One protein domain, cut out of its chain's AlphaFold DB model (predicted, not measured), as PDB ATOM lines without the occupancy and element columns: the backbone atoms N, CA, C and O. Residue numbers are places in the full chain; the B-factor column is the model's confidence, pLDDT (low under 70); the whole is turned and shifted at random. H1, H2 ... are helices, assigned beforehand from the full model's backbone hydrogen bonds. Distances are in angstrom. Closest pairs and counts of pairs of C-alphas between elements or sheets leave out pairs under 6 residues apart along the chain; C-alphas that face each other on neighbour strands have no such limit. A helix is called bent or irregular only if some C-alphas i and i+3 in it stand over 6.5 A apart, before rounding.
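What this domain is: This is residues 21 to 123 of the 270 residues of an uncharacterized protein of Parashewanella spongiae (UniProt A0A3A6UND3). Three helices make a loose, elongated bundle: H1 and H2 form a hairpin, and the longest helix, H3, crosses both at steep tilts. H4 follows H3 by a tight link, lies off one end of the bundle touching no helix, and sticks out with residues 117 to 120 and the tail to 123. The bundle H1, H2, H3 is up and down, each helix running against the one before it. The printed part has 103 residues with four named helices, H1 H2 H3 H4 along the chain, and no named strand; the class is all helix. The radius of gyration of the C-alphas is 15.9 A, and the C-alphas span 49 by 27 by 21 A.

How they stand to each other: Begin with H3, residues 79 to 101. It touches H2, residues 55 to 72, and the closest C-alphas are those of Ala 65 and Ile 93, 5.1 A apart. The two form a helical hairpin, running opposite ways at a steep tilt of 45 degrees. Next look at H1, residues 28 to 45, which touches H3; their closest C-alphas, of Ile 39 and Ser 90, are 6.3 A apart. H1 and H3 run the same way at a steep tilt of 44 degrees. H1 and H2, also a helical hairpin, only just touch, with 3 pairs of C-alphas within 8 A, the closest being Lys 40 and Phe 62 at 7.5 A. They run opposite ways at a shallow tilt of 29 degrees. With 1 of these 3 pairs at a shallow tilt, the helix packing is mostly crossed, but only just. H4, residues 105 to 120, is apart from H1, H2 and H3. In H4 every O i to N i+4 pair is within hydrogen-bond range; in H1 it is 12 of 14, in H2 12 of 14 and in H3 17 of 19.

Where its parts are: Find C-alpha 79 at (142.907, 165.427, 141.722); from there H3 runs 34.0 A to C-alpha 101. It is irregular, with C-alphas 80 and 83 7.2 A apart. H1 starts at C-alpha 28, at (141.823, 172.336, 132.449), and runs 25.5 A. It has a kink of 33 degrees near residue 35 and is irregular, but only just: C-alphas 34 and 37 are 7.0 A apart. H2 runs 25.9 A, and H4 runs 21.5 A to C-alpha 120 at (126.504, 139.576, 115.987).

The domain as a whole: Look for the two C-alphas farthest apart, those of Ser 23 and Glu 121, at 49.5 A. The printed part has no cut and no long link. Residues 26 to 27 pair with residues 76 to 77, antiparallel. The mean pLDDT of the printed part is 81.4; residues 21 to 24, residue 45 and residues 115 to 123 are under 70.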
ATOM      1  N   THR A  21     148.739 160.103 142.829       45.72
ATOM      2  CA  THR A  21     148.237 160.876 143.979       45.72
ATOM      3  C   THR A  21     149.164 162.004 144.445       45.72
ATOM      4  O   THR A  21     149.206 162.321 145.636       45.72
ATOM      5  N   ASN A  22     149.983 162.575 143.562       50.56
ATOM      6  CA  ASN A  22     150.848 163.675 143.954       50.56
ATOM      7  C   ASN A  22     150.022 164.964 143.949       50.56
ATOM      8  O   ASN A  22     149.309 165.224 142.990       50.56
ATOM      9  N   SER A  23     150.129 165.757 145.019       49.50
ATOM     10  CA  SER A  23     149.325 166.952 145.372       49.50
ATOM     11  C   SER A  23     149.228 168.095 144.339       49.50
ATOM     12  O   SER A  23     148.839 169.215 144.675       49.50
ATOM     13  N   LYS A  24     149.597 167.864 143.079       68.06
ATOM     14  CA  LYS A  24     149.432 168.817 141.993       68.06
ATOM     15  C   LYS A  24     147.956 168.920 141.642       68.06
ATOM     16  O   LYS A  24     147.293 167.930 141.345       68.06
ATOM     17  N   ASN A  25     147.460 170.150 141.648       83.44
ATOM     18  CA  ASN A  25     146.186 170.438 141.023       83.44
ATOM     19  C   ASN A  25     146.262 170.072 139.539       83.44
ATOM     20  O   ASN A  25     147.244 170.386 138.864       83.44
ATOM     21  N   ILE A  26     145.208 169.437 139.048       84.56
ATOM     22  CA  ILE A  26     145.041 169.106 137.641       84.56
ATOM     23  C   ILE A  26     144.506 170.339 136.933       84.56
ATOM     24  O   ILE A  26     143.616 171.023 137.443       84.56
ATOM     25  N   THR A  27     145.051 170.652 135.766       90.81
ATOM     26  CA  THR A  27     144.624 171.820 134.999       90.81
ATOM     27  C   THR A  27     143.510 171.462 134.022       90.81
ATOM     28  O   THR A  27     143.366 170.318 133.588       90.81
ATOM     29  N   LYS A  28     142.757 172.473 133.578       91.88
ATOM     30  CA  LYS A  28     141.823 172.336 132.449       91.88
ATOM     31  C   LYS A  28     142.481 171.694 131.220       91.88
ATOM     32  O   LYS A  28     141.849 170.901 130.525       91.88
ATOM     33  N   ALA A  29     143.736 172.046 130.938       88.25
ATOM     34  CA  ALA A  29     144.467 171.514 129.795       88.25
ATOM     35  C   ALA A  29     144.698 170.002 129.920       88.25
ATOM     36  O   ALA A  29     144.573 169.299 128.920       88.25
ATOM     37  N   ASP A  30     144.960 169.499 131.129       83.56
ATOM     38  CA  ASP A  30     145.137 168.067 131.385       83.56
ATOM     39  C   ASP A  30     143.832 167.292 131.152       83.56
ATOM     40  O   ASP A  30     143.849 166.262 130.476       83.56
ATOM     41  N   VAL A  31     142.691 167.820 131.619       85.69
ATOM     42  CA  VAL A  31     141.356 167.234 131.377       85.69
ATOM     43  C   VAL A  31     141.071 167.137 129.880       85.69
ATOM     44  O   VAL A  31     140.723 166.064 129.388       85.69
ATOM     45  N   ILE A  32     141.256 168.233 129.135       87.12
ATOM     46  CA  ILE A  32     140.987 168.270 127.689       87.12
ATOM     47  C   ILE A  32     141.935 167.329 126.951       87.12
ATOM     48  O   ILE A  32     141.490 166.506 126.157       87.12
ATOM     49  N   LYS A  33     143.241 167.429 127.220       83.75
ATOM     50  CA  LYS A  33     144.263 166.611 126.560       83.75
ATOM     51  C   LYS A  33     144.005 165.120 126.772       83.75
ATOM     52  O   LYS A  33     144.197 164.346 125.840       83.75
ATOM     53  N   THR A  34     143.572 164.742 127.973       76.56
ATOM     54  CA  THR A  34     143.310 163.346 128.323       76.56
ATOM     55  C   THR A  34     142.007 162.856 127.707       76.56
ATOM     56  O   THR A  34     142.013 161.821 127.064       76.56
ATOM     57  N   SER A  35     140.898 163.585 127.845       81.81
ATOM     58  CA  SER A  35     139.568 163.083 127.453       81.81
ATOM     59  C   SER A  35     139.234 163.226 125.973       81.81
ATOM     60  O   SER A  35     138.568 162.356 125.410       81.81
ATOM     61  N   LEU A  36     139.667 164.313 125.327       84.12
ATOM     62  CA  LEU A  36     139.201 164.678 123.990       84.12
ATOM     63  C   LEU A  36     139.463 163.584 122.934       84.12
ATOM     64  O   LEU A  36     138.541 163.301 122.162       84.12
ATOM     65  N   PRO A  37     140.639 162.915 122.900       79.75
ATOM     66  CA  PRO A  37     140.873 161.805 121.977       79.75
ATOM     67  C   PRO A  37     139.895 160.643 122.177       79.75
ATOM     68  O   PRO A  37     139.379 160.114 121.193       79.75
ATOM     69  N   PHE A  38     139.586 160.280 123.429       75.94
ATOM     70  CA  PHE A  38     138.667 159.182 123.734       75.94
ATOM     71  C   PHE A  38     137.229 159.527 123.376       75.94
ATOM     72  O   PHE A  38     136.562 158.723 122.735       75.94
ATOM     73  N   ILE A  39     136.759 160.732 123.712       81.44
ATOM     74  CA  ILE A  39     135.405 161.173 123.347       81.44
ATOM     75  C   ILE A  39     135.263 161.165 121.820       81.44
ATOM     76  O   ILE A  39     134.305 160.610 121.283       81.44
ATOM     77  N   LYS A  40     136.257 161.712 121.105       82.75
ATOM     78  CA  LYS A  40     136.274 161.714 119.639       82.75
ATOM     79  C   LYS A  40     136.285 160.300 119.068       82.75
ATOM     80  O   LYS A  40     135.576 160.028 118.103       82.75
ATOM     81  N   GLN A  41     137.080 159.397 119.635       76.38
ATOM     82  CA  GLN A  41     137.129 158.003 119.206       76.38
ATOM     83  C   GLN A  41     135.795 157.289 119.446       76.38
ATOM     84  O   GLN A  41     135.322 156.608 118.542       76.38
ATOM     85  N   SER A  42     135.173 157.471 120.613       70.12
ATOM     86  CA  SER A  42     133.870 156.887 120.948       70.12
ATOM     87  C   SER A  42     132.772 157.383 120.010       70.12
ATOM     88  O   SER A  42     132.010 156.579 119.481       70.12
ATOM     89  N   LEU A  43     132.736 158.684 119.713       77.56
ATOM     90  CA  LEU A  43     131.788 159.244 118.746       77.56
ATOM     91  C   LEU A  43     132.038 158.732 117.321       77.56
ATOM     92  O   LEU A  43     131.089 158.451 116.603       77.56
ATOM     93  N   ASN A  44     133.298 158.557 116.915       74.44
ATOM     94  CA  ASN A  44     133.633 157.961 115.615       74.44
ATOM     95  C   ASN A  44     133.345 156.453 115.540       74.44
ATOM     96  O   ASN A  44     133.272 155.915 114.439       74.44
ATOM     97  N   ALA A  45     133.237 155.769 116.682       67.94
ATOM     98  CA  ALA A  45     132.850 154.365 116.749       67.94
ATOM     99  C   ALA A  45     131.331 154.174 116.645       67.94
ATOM    100  O   ALA A  45     130.881 153.067 116.362       67.94
ATOM    101  N   ALA A  46     130.541 155.236 116.849       70.69
ATOM    102  CA  ALA A  46     129.115 155.185 116.579       70.69
ATOM    103  C   ALA A  46     128.875 154.918 115.079       70.69
ATOM    104  O   ALA A  46     129.652 155.375 114.235       70.69
ATOM    105  N   PRO A  47     127.798 154.210 114.712       73.44
ATOM    106  CA  PRO A  47     127.443 153.935 113.321       73.44
ATOM    107  C   PRO A  47     126.922 155.205 112.623       73.44
ATOM    108  O   PRO A  47     125.731 155.347 112.355       73.44
ATOM    109  N   LEU A  48     127.818 156.152 112.324       79.50
ATOM    110  CA  LEU A  48     127.484 157.473 111.774       79.50
ATOM    111  C   LEU A  48     126.679 157.389 110.474       79.50
ATOM    112  O   LEU A  48     125.771 158.189 110.257       79.50
ATOM    113  N   GLU A  49     126.961 156.382 109.646       78.56
ATOM    114  CA  GLU A  49     126.219 156.109 108.412       78.56
ATOM    115  C   GLU A  49     124.746 155.776 108.681       78.56
ATOM    116  O   GLU A  49     123.876 156.265 107.964       78.56
ATOM    117  N   CYS A  50     124.450 155.018 109.744       81.69
ATOM    118  CA  CYS A  50     123.075 154.704 110.152       81.69
ATOM    119  C   CYS A  50     122.311 155.964 110.585       81.69
ATOM    120  O   CYS A  50     121.112 156.091 110.349       81.69
ATOM    121  N   LEU A  51     123.029 156.929 111.162       84.31
ATOM    122  CA  LEU A  51     122.486 158.216 111.588       84.31
ATOM    123  C   LEU A  51     122.451 159.255 110.452       84.31
ATOM    124  O   LEU A  51     121.990 160.372 110.661       84.31
ATOM    125  N   GLY A  52     122.937 158.914 109.250       87.19
ATOM    126  CA  GLY A  52     123.022 159.844 108.122       87.19
ATOM    127  C   GLY A  52     124.028 160.982 108.335       87.19
ATOM    128  O   GLY A  52     123.920 162.030 107.697       87.19
ATOM    129  N   ILE A  53     125.000 160.794 109.229       89.25
ATOM    130  CA  ILE A  53     125.994 161.801 109.602       89.25
ATOM    131  C   ILE A  53     127.305 161.479 108.895       89.25
ATOM    132  O   ILE A  53     127.897 160.417 109.076       89.25
ATOM    133  N   SER A  54     127.807 162.418 108.097       89.75
ATOM    134  CA  SER A  54     129.156 162.292 107.543       89.75
ATOM    135  C   SER A  54     130.216 162.561 108.610       89.75
ATOM    136  O   SER A  54     130.032 163.378 109.516       89.75
ATOM    137  N   LYS A  55     131.394 161.952 108.452       86.25
ATOM    138  CA  LYS A  55     132.538 162.199 109.338       86.25
ATOM    139  C   LYS A  55     132.910 163.684 109.436       86.25
ATOM    140  O   LYS A  55     133.172 164.174 110.525       86.25
ATOM    141  N   SER A  56     132.866 164.419 108.323       91.06
ATOM    142  CA  SER A  56     133.143 165.863 108.310       91.06
ATOM    143  C   SER A  56     132.127 166.677 109.110       91.06
ATOM    144  O   SER A  56     132.505 167.650 109.760       91.06
ATOM    145  N   GLN A  57     130.846 166.289 109.079       92.50
ATOM    146  CA  GLN A  57     129.822 166.928 109.906       92.50
ATOM    147  C   GLN A  57     130.081 166.636 111.381       92.50
ATOM    148  O   GLN A  57     130.085 167.568 112.179       92.50
ATOM    149  N   LEU A  58     130.355 165.373 111.734       91.12
ATOM    150  CA  LEU A  58     130.692 165.010 113.109       91.12
ATOM    151  C   LEU A  58     131.910 165.793 113.609       91.12
ATOM    152  O   LEU A  58     131.845 166.359 114.691       91.12
ATOM    153  N   ASP A  59     132.993 165.852 112.830       92.00
ATOM    154  CA  ASP A  59     134.215 166.565 113.208       92.00
ATOM    155  C   ASP A  59     133.940 168.053 113.472       92.00
ATOM    156  O   ASP A  59     134.364 168.584 114.496       92.00
ATOM    157  N   SER A  60     133.183 168.721 112.595       94.25
ATOM    158  CA  SER A  60     132.820 170.131 112.780       94.25
ATOM    159  C   SER A  60     131.964 170.347 114.031       94.25
ATOM    160  O   SER A  60     132.224 171.264 114.811       94.25
ATOM    161  N   THR A  61     130.949 169.507 114.234       94.00
ATOM    162  CA  THR A  61     130.053 169.585 115.394       94.00
ATOM    163  C   THR A  61     130.797 169.280 116.693       94.00
ATOM    164  O   THR A  61     130.595 169.955 117.700       94.00
ATOM    165  N   PHE A  62     131.701 168.301 116.669       94.00
ATOM    166  CA  PHE A  62     132.544 167.941 117.799       94.00
ATOM    167  C   PHE A  62     133.431 169.107 118.232       94.00
ATOM    168  O   PHE A  62     133.484 169.410 119.421       94.00
ATOM    169  N   GLU A  63     134.088 169.800 117.297       95.00
ATOM    170  CA  GLU A  63     134.921 170.958 117.644       95.00
ATOM    171  C   GLU A  63     134.094 172.103 118.246       95.00
ATOM    172  O   GLU A  63     134.521 172.734 119.216       95.00
ATOM    173  N   GLN A  64     132.884 172.340 117.737       94.44
ATOM    174  CA  GLN A  64     131.974 173.334 118.307       94.44
ATOM    175  C   GLN A  64     131.515 172.951 119.725       94.44
ATOM    176  O   GLN A  64     131.524 173.792 120.634       94.44
ATOM    177  N   ALA A  65     131.140 171.686 119.933       94.38
ATOM    178  CA  ALA A  65     130.752 171.166 121.239       94.38
ATOM    179  C   ALA A  65     131.926 171.233 122.228       94.38
ATOM    180  O   ALA A  65     131.764 171.722 123.341       94.38
ATOM    181  N   ASN A  66     133.130 170.851 121.798       94.62
ATOM    182  CA  ASN A  66     134.368 170.962 122.566       94.62
ATOM    183  C   ASN A  66     134.616 172.406 123.027       94.62
ATOM    184  O   ASN A  66     134.745 172.654 124.224       94.62
ATOM    185  N   GLN A  67     134.610 173.380 122.109       94.38
ATOM    186  CA  GLN A  67     134.798 174.798 122.451       94.38
ATOM    187  C   GLN A  67     133.765 175.297 123.470       94.38
ATOM    188  O   GLN A  67     134.124 176.001 124.414       94.38
ATOM    189  N   THR A  68     132.505 174.893 123.306       95.19
ATOM    190  CA  THR A  68     131.411 175.264 124.214       95.19
ATOM    191  C   THR A  68     131.595 174.628 125.593       95.19
ATOM    192  O   THR A  68     131.528 175.308 126.609       95.19
ATOM    193  N   CYS A  69     131.891 173.334 125.655       95.00
ATOM    194  CA  CYS A  69     132.005 172.595 126.909       95.00
ATOM    195  C   CYS A  69     133.265 172.943 127.701       95.00
ATOM    196  O   CYS A  69     133.274 172.860 128.929       95.00
ATOM    197  N   GLN A  70     134.318 173.405 127.026       94.38
ATOM    198  CA  GLN A  70     135.538 173.854 127.681       94.38
ATOM    199  C   GLN A  70     135.310 175.017 128.655       94.38
ATOM    200  O   GLN A  70     136.097 175.160 129.594       94.38
ATOM    201  N   SER A  71     134.296 175.869 128.467       92.62
ATOM    202  CA  SER A  71     134.028 176.965 129.412       92.62
ATOM    203  C   SER A  71     133.567 176.475 130.784       92.62
ATOM    204  O   SER A  71     133.691 177.218 131.754       92.62
ATOM    205  N   ASN A  72     133.073 175.237 130.868       90.38
ATOM    206  CA  ASN A  72     132.535 174.654 132.094       90.38
ATOM    207  C   ASN A  72     133.602 173.937 132.935       90.38
ATOM    208  O   ASN A  72     133.341 173.624 134.091       90.38
ATOM    209  N   ILE A  73     134.802 173.706 132.381       92.88
ATOM    210  CA  ILE A  73     135.910 173.080 133.109       92.88
ATOM    211  C   ILE A  73     136.661 174.153 133.920       92.88
ATOM    212  O   ILE A  73     137.161 175.121 133.326       92.88
ATOM    213  N   PRO A  74     136.808 173.995 135.250       93.06
ATOM    214  CA  PRO A  74     137.637 174.873 136.073       93.06
ATOM    215  C   PRO A  74     139.085 174.930 135.570       93.06
ATOM    216  O   PRO A  74     139.642 173.921 135.149       93.06
ATOM    217  N   GLN A  75     139.743 176.092 135.665       93.50
ATOM    218  CA  GLN A  75     141.146 176.243 135.233       93.50
ATOM    219  C   GLN A  75     142.104 175.282 135.954       93.50
ATOM    220  O   GLN A  75     143.103 174.851 135.379       93.50
ATOM    221  N   SER A  76     141.785 174.954 137.204       92.56
ATOM    222  CA  SER A  76     142.551 174.086 138.089       92.56
ATOM    223  C   SER A  76     141.583 173.394 139.046       92.56
ATOM    224  O   SER A  76     140.657 174.042 139.530       92.56
ATOM    225  N   MET A  77     141.817 172.120 139.351       91.44
ATOM    226  CA  MET A  77     141.001 171.317 140.267       91.44
ATOM    227  C   MET A  77     141.866 170.369 141.105       91.44
ATOM    228  O   MET A  77     142.935 169.946 140.650       91.44
ATOM    229  N   PRO A  78     141.428 170.010 142.320       85.50
ATOM    230  CA  PRO A  78     142.011 168.899 143.055       85.50
ATOM    231  C   PRO A  78     141.902 167.592 142.264       85.50
ATOM    232  O   PRO A  78     140.919 167.347 141.571       85.50
ATOM    233  N   GLN A  79     142.878 166.705 142.432       78.06
ATOM    234  CA  GLN A  79     142.907 165.427 141.722       78.06
ATOM    235  C   GLN A  79     141.674 164.542 141.951       78.06
ATOM    236  O   GLN A  79     141.225 163.875 141.028       78.06
ATOM    237  N   HIS A  80     141.106 164.541 143.158       77.62
ATOM    238  CA  HIS A  80     139.927 163.727 143.465       77.62
ATOM    239  C   HIS A  80     138.657 164.186 142.725       77.62
ATOM    240  O   HIS A  80     137.692 163.435 142.667       77.62
ATOM    241  N   GLU A  81     138.649 165.395 142.154       85.12
ATOM    242  CA  GLU A  81     137.546 165.897 141.324       85.12
ATOM    243  C   GLU A  81     137.727 165.545 139.836       85.12
ATOM    244  O   GLU A  81     136.825 165.778 139.035       85.12
ATOM    245  N   PHE A  82     138.876 164.981 139.447       82.06
ATOM    246  CA  PHE A  82     139.229 164.745 138.047       82.06
ATOM    247  C   PHE A  82     138.226 163.878 137.300       82.06
ATOM    248  O   PHE A  82     137.760 164.269 136.234       82.06
ATOM    249  N   GLU A  83     137.882 162.720 137.863       76.31
ATOM    250  CA  GLU A  83     136.957 161.763 137.245       76.31
ATOM    251  C   GLU A  83     135.585 162.406 137.027       76.31
ATOM    252  O   GLU A  83     135.032 162.354 135.932       76.31
ATOM    253  N   GLN A  84     135.091 163.142 138.028       83.81
ATOM    254  CA  GLN A  84     133.840 163.884 137.907       83.81
ATOM    255  C   GLN A  84     133.903 164.937 136.790       83.81
ATOM    256  O   GLN A  84     132.932 165.114 136.052       83.81
ATOM    257  N   GLN A  85     135.022 165.654 136.656       87.94
ATOM    258  CA  GLN A  85     135.192 166.671 135.615       87.94
ATOM    259  C   GLN A  85     135.338 166.057 134.217       87.94
ATOM    260  O   GLN A  85     134.805 166.607 133.252       87.94
ATOM    261  N   LEU A  86     135.990 164.898 134.103       83.69
ATOM    262  CA  LEU A  86     136.037 164.115 132.869       83.69
ATOM    263  C   LEU A  86     134.633 163.688 132.432       83.69
ATOM    264  O   LEU A  86     134.269 163.910 131.277       83.69
ATOM    265  N   ASP A  87     133.834 163.150 133.353       81.19
ATOM    266  CA  ASP A  87     132.459 162.733 133.078       81.19
ATOM    267  C   ASP A  87     131.590 163.920 132.658       81.19
ATOM    268  O   ASP A  87     130.877 163.856 131.656       81.19
ATOM    269  N   GLN A  88     131.669 165.040 133.382       88.00
ATOM    270  CA  GLN A  88     130.921 166.254 133.046       88.00
ATOM    271  C   GLN A  88     131.292 166.792 131.662       88.00
ATOM    272  O   GLN A  88     130.409 167.157 130.883       88.00
ATOM    273  N   PHE A  89     132.584 166.821 131.333       91.56
ATOM    274  CA  PHE A  89     133.053 167.289 130.035       91.56
ATOM    275  C   PHE A  89     132.646 166.344 128.895       91.56
ATOM    276  O   PHE A  89     132.127 166.806 127.877       91.56
ATOM    277  N   SER A  90     132.799 165.030 129.090       86.38
ATOM    278  CA  SER A  90     132.379 163.995 128.137       86.38
ATOM    279  C   SER A  90     130.874 164.041 127.859       86.38
ATOM    280  O   SER A  90     130.448 164.063 126.699       86.38
ATOM    281  N   ASN A  91     130.064 164.153 128.917       86.25
ATOM    282  CA  ASN A  91     128.611 164.269 128.815       86.25
ATOM    283  C   ASN A  91     128.195 165.560 128.110       86.25
ATOM    284  O   ASN A  91     127.300 165.535 127.269       86.25
ATOM    285  N   CYS A  92     128.861 166.679 128.407       93.00
ATOM    286  CA  CYS A  92     128.593 167.947 127.738       93.00
ATOM    287  C   CYS A  92     128.856 167.856 126.231       93.00
ATOM    288  O   CYS A  92     127.998 168.249 125.440       93.00
ATOM    289  N   ILE A  93     130.011 167.311 125.819       92.25
ATOM    290  CA  ILE A  93     130.333 167.167 124.393       92.25
ATOM    291  C   ILE A  93     129.317 166.250 123.716       92.25
ATOM    292  O   ILE A  93     128.769 166.615 122.678       92.25
ATOM    293  N   SER A  94     129.039 165.090 124.310       85.62
ATOM    294  CA  SER A  94     128.105 164.110 123.746       85.62
ATOM    295  C   SER A  94     126.703 164.700 123.573       85.62
ATOM    296  O   SER A  94     126.126 164.583 122.494       85.62
ATOM    297  N   ALA A  95     126.197 165.421 124.579       87.44
ATOM    298  CA  ALA A  95     124.913 166.115 124.502       87.44
ATOM    299  C   ALA A  95     124.911 167.218 123.432       87.44
ATOM    300  O   ALA A  95     123.951 167.346 122.676       87.44
ATOM    301  N   GLY A  96     125.999 167.989 123.324       90.81
ATOM    302  CA  GLY A  96     126.147 169.017 122.292       90.81
ATOM    303  C   GLY A  96     126.121 168.438 120.877       90.81
ATOM    304  O   GLY A  96     125.465 168.993 119.996       90.81
ATOM    305  N   VAL A  97     126.778 167.293 120.665       89.50
ATOM    306  CA  VAL A  97     126.739 166.574 119.384       89.50
ATOM    307  C   VAL A  97     125.336 166.041 119.089       89.50
ATOM    308  O   VAL A  97     124.826 166.275 117.996       89.50
ATOM    309  N   GLN A  98     124.689 165.377 120.048       85.75
ATOM    310  CA  GLN A  98     123.326 164.851 119.882       85.75
ATOM    311  C   GLN A  98     122.325 165.950 119.532       85.75
ATOM    312  O   GLN A  98     121.557 165.808 118.584       85.75
ATOM    313  N   GLN A  99     122.373 167.066 120.263       89.19
ATOM    314  CA  GLN A  99     121.482 168.199 120.047       89.19
ATOM    315  C   GLN A  99     121.677 168.822 118.661       89.19
ATOM    316  O   GLN A  99     120.701 169.195 118.017       89.19
ATOM    317  N   ALA A 100     122.918 168.934 118.183       92.38
ATOM    318  CA  ALA A 100     123.210 169.527 116.880       92.38
ATOM    319  C   ALA A 100     122.682 168.696 115.698       92.38
ATOM    320  O   ALA A 100     122.421 169.250 114.631       92.38
ATOM    321  N   PHE A 101     122.527 167.387 115.888       90.56
ATOM    322  CA  PHE A 101     122.005 166.471 114.878       90.56
ATOM    323  C   PHE A 101     120.541 166.072 115.110       90.56
ATOM    324  O   PHE A 101     120.007 165.312 114.308       90.56
ATOM    325  N   ASP A 102     119.906 166.587 116.170       90.81
ATOM    326  CA  ASP A 102     118.524 166.275 116.560       90.81
ATOM    327  C   ASP A 102     118.248 164.762 116.613       90.81
ATOM    328  O   ASP A 102     117.225 164.281 116.133       90.81
ATOM    329  N   ILE A 103     119.204 163.990 117.147       80.50
ATOM    330  CA  ILE A 103     119.129 162.524 117.160       80.50
ATOM    331  C   ILE A 103     118.366 162.070 118.408       80.50
ATOM    332  O   ILE A 103     118.876 162.247 119.519       80.50
ATOM    333  N   PRO A 104     117.188 161.439 118.276       82.06
ATOM    334  CA  PRO A 104     116.496 160.856 119.414       82.06
ATOM    335  C   PRO A 104     117.286 159.670 119.977       82.06
ATOM    336  O   PRO A 104     117.832 158.871 119.214       82.06
ATOM    337  N   ASP A 105     117.265 159.485 121.300       76.38
ATOM    338  CA  ASP A 105     117.912 158.338 121.963       76.38
ATOM    339  C   ASP A 105     117.484 156.989 121.363       76.38
ATOM    340  O   ASP A 105     118.292 156.074 121.234       76.38
ATOM    341  N   GLU A 106     116.220 156.873 120.946       81.06
ATOM    342  CA  GLU A 106     115.694 155.663 120.311       81.06
ATOM    343  C   GLU A 106     116.382 155.360 118.974       81.06
ATOM    344  O   GLU A 106     116.696 154.207 118.697       81.06
ATOM    345  N   GLN A 107     116.676 156.381 118.166       78.88
ATOM    346  CA  GLN A 107     117.357 156.204 116.882       78.88
ATOM    347  C   GLN A 107     118.819 155.802 117.081       78.88
ATOM    348  O   GLN A 107     119.348 154.974 116.340       78.88
ATOM    349  N   VAL A 108     119.466 156.347 118.113       75.81
ATOM    350  CA  VAL A 108     120.811 155.918 118.511       75.81
ATOM    351  C   VAL A 108     120.781 154.453 118.909       75.81
ATOM    352  O   VAL A 108     121.581 153.682 118.389       75.81
ATOM    353  N   GLN A 109     119.858 154.069 119.795       74.81
ATOM    354  CA  GLN A 109     119.765 152.696 120.270       74.81
ATOM    355  C   GLN A 109     119.465 151.739 119.120       74.81
ATOM    356  O   GLN A 109     120.134 150.728 119.010       74.81
ATOM    357  N   GLN A 110     118.560 152.089 118.204       81.25
ATOM    358  CA  GLN A 110     118.303 151.291 117.003       81.25
ATOM    359  C   GLN A 110     119.556 151.130 116.141       81.25
ATOM    360  O   GLN A 110     119.827 150.038 115.656       81.25
ATOM    361  N   CYS A 111     120.339 152.192 115.951       78.75
ATOM    362  CA  CYS A 111     121.575 152.105 115.187       78.75
ATOM    363  C   CYS A 111     122.659 151.293 115.908       78.75
ATOM    364  O   CYS A 111     123.387 150.561 115.244       78.75
ATOM    365  N   VAL A 112     122.763 151.396 117.235       74.38
ATOM    366  CA  VAL A 112     123.656 150.564 118.054       74.38
ATOM    367  C   VAL A 112     123.211 149.112 118.002       74.38
ATOM    368  O   VAL A 112     124.031 148.273 117.680       74.38
ATOM    369  N   ASP A 113     121.930 148.818 118.205       75.50
ATOM    370  CA  ASP A 113     121.371 147.470 118.116       75.50
ATOM    371  C   ASP A 113     121.574 146.892 116.713       75.50
ATOM    372  O   ASP A 113     121.917 145.728 116.580       75.50
ATOM    373  N   LEU A 114     121.418 147.686 115.648       73.38
ATOM    374  CA  LEU A 114     121.712 147.261 114.276       73.38
ATOM    375  C   LEU A 114     123.209 147.048 114.037       73.38
ATOM    376  O   LEU A 114     123.569 146.134 113.301       73.38
ATOM    377  N   ALA A 115     124.077 147.870 114.626       69.19
ATOM    378  CA  ALA A 115     125.524 147.697 114.549       69.19
ATOM    379  C   ALA A 115     125.972 146.462 115.336       69.19
ATOM    380  O   ALA A 115     126.713 145.657 114.796       69.19
ATOM    381  N   GLU A 116     125.450 146.259 116.544       66.94
ATOM    382  CA  GLU A 116     125.647 145.066 117.363       66.94
ATOM    383  C   GLU A 116     125.046 143.837 116.694       66.94
ATOM    384  O   GLU A 116     125.643 142.776 116.769       66.94
ATOM    385  N   LEU A 117     123.908 143.952 116.003       64.88
ATOM    386  CA  LEU A 117     123.323 142.860 115.234       64.88
ATOM    387  C   LEU A 117     124.163 142.529 114.007       64.88
ATOM    388  O   LEU A 117     124.358 141.352 113.745       64.88
ATOM    389  N   ARG A 118     124.702 143.530 113.302       58.22
ATOM    390  CA  ARG A 118     125.647 143.347 112.190       58.22
ATOM    391  C   ARG A 118     126.986 142.788 112.668       58.22
ATOM    392  O   ARG A 118     127.607 142.005 111.962       58.22
ATOM    393  N   ASP A 119     127.396 143.167 113.871       52.56
ATOM    394  CA  ASP A 119     128.546 142.598 114.553       52.56
ATOM    395  C   ASP A 119     128.206 141.208 115.119       52.56
ATOM    396  O   ASP A 119     129.107 140.401 115.226       52.56
ATOM    397  N   SER A 120     126.943 140.876 115.434       48.50
ATOM    398  CA  SER A 120     126.504 139.576 115.987       48.50
ATOM    399  C   SER A 120     126.102 138.542 114.927       48.50
ATOM    400  O   SER A 120     126.303 137.349 115.146       48.50
ATOM    401  N   GLU A 121     125.677 138.980 113.736       46.12
ATOM    402  CA  GLU A 121     125.913 138.306 112.453       46.12
ATOM    403  C   GLU A 121     127.397 138.466 112.093       46.12
ATOM    404  O   GLU A 121     127.732 138.863 110.979       46.12
ATOM    405  N   PHE A 122     128.268 138.195 113.079       44.03
ATOM    406  CA  PHE A 122     129.722 138.273 113.039       44.03
ATOM    407  C   PHE A 122     130.175 137.813 111.665       44.03
ATOM    408  O   PHE A 122     130.174 136.616 111.360       44.03
ATOM    409  N   VAL A 123     130.498 138.781 110.813       44.19
ATOM    410  CA  VAL A 123     130.968 138.486 109.476       44.19
ATOM    411  C   VAL A 123     132.305 137.796 109.682       44.19
ATOM    412  O   VAL A 123     133.286 138.404 110.110       44.19
TER     413      VAL A 123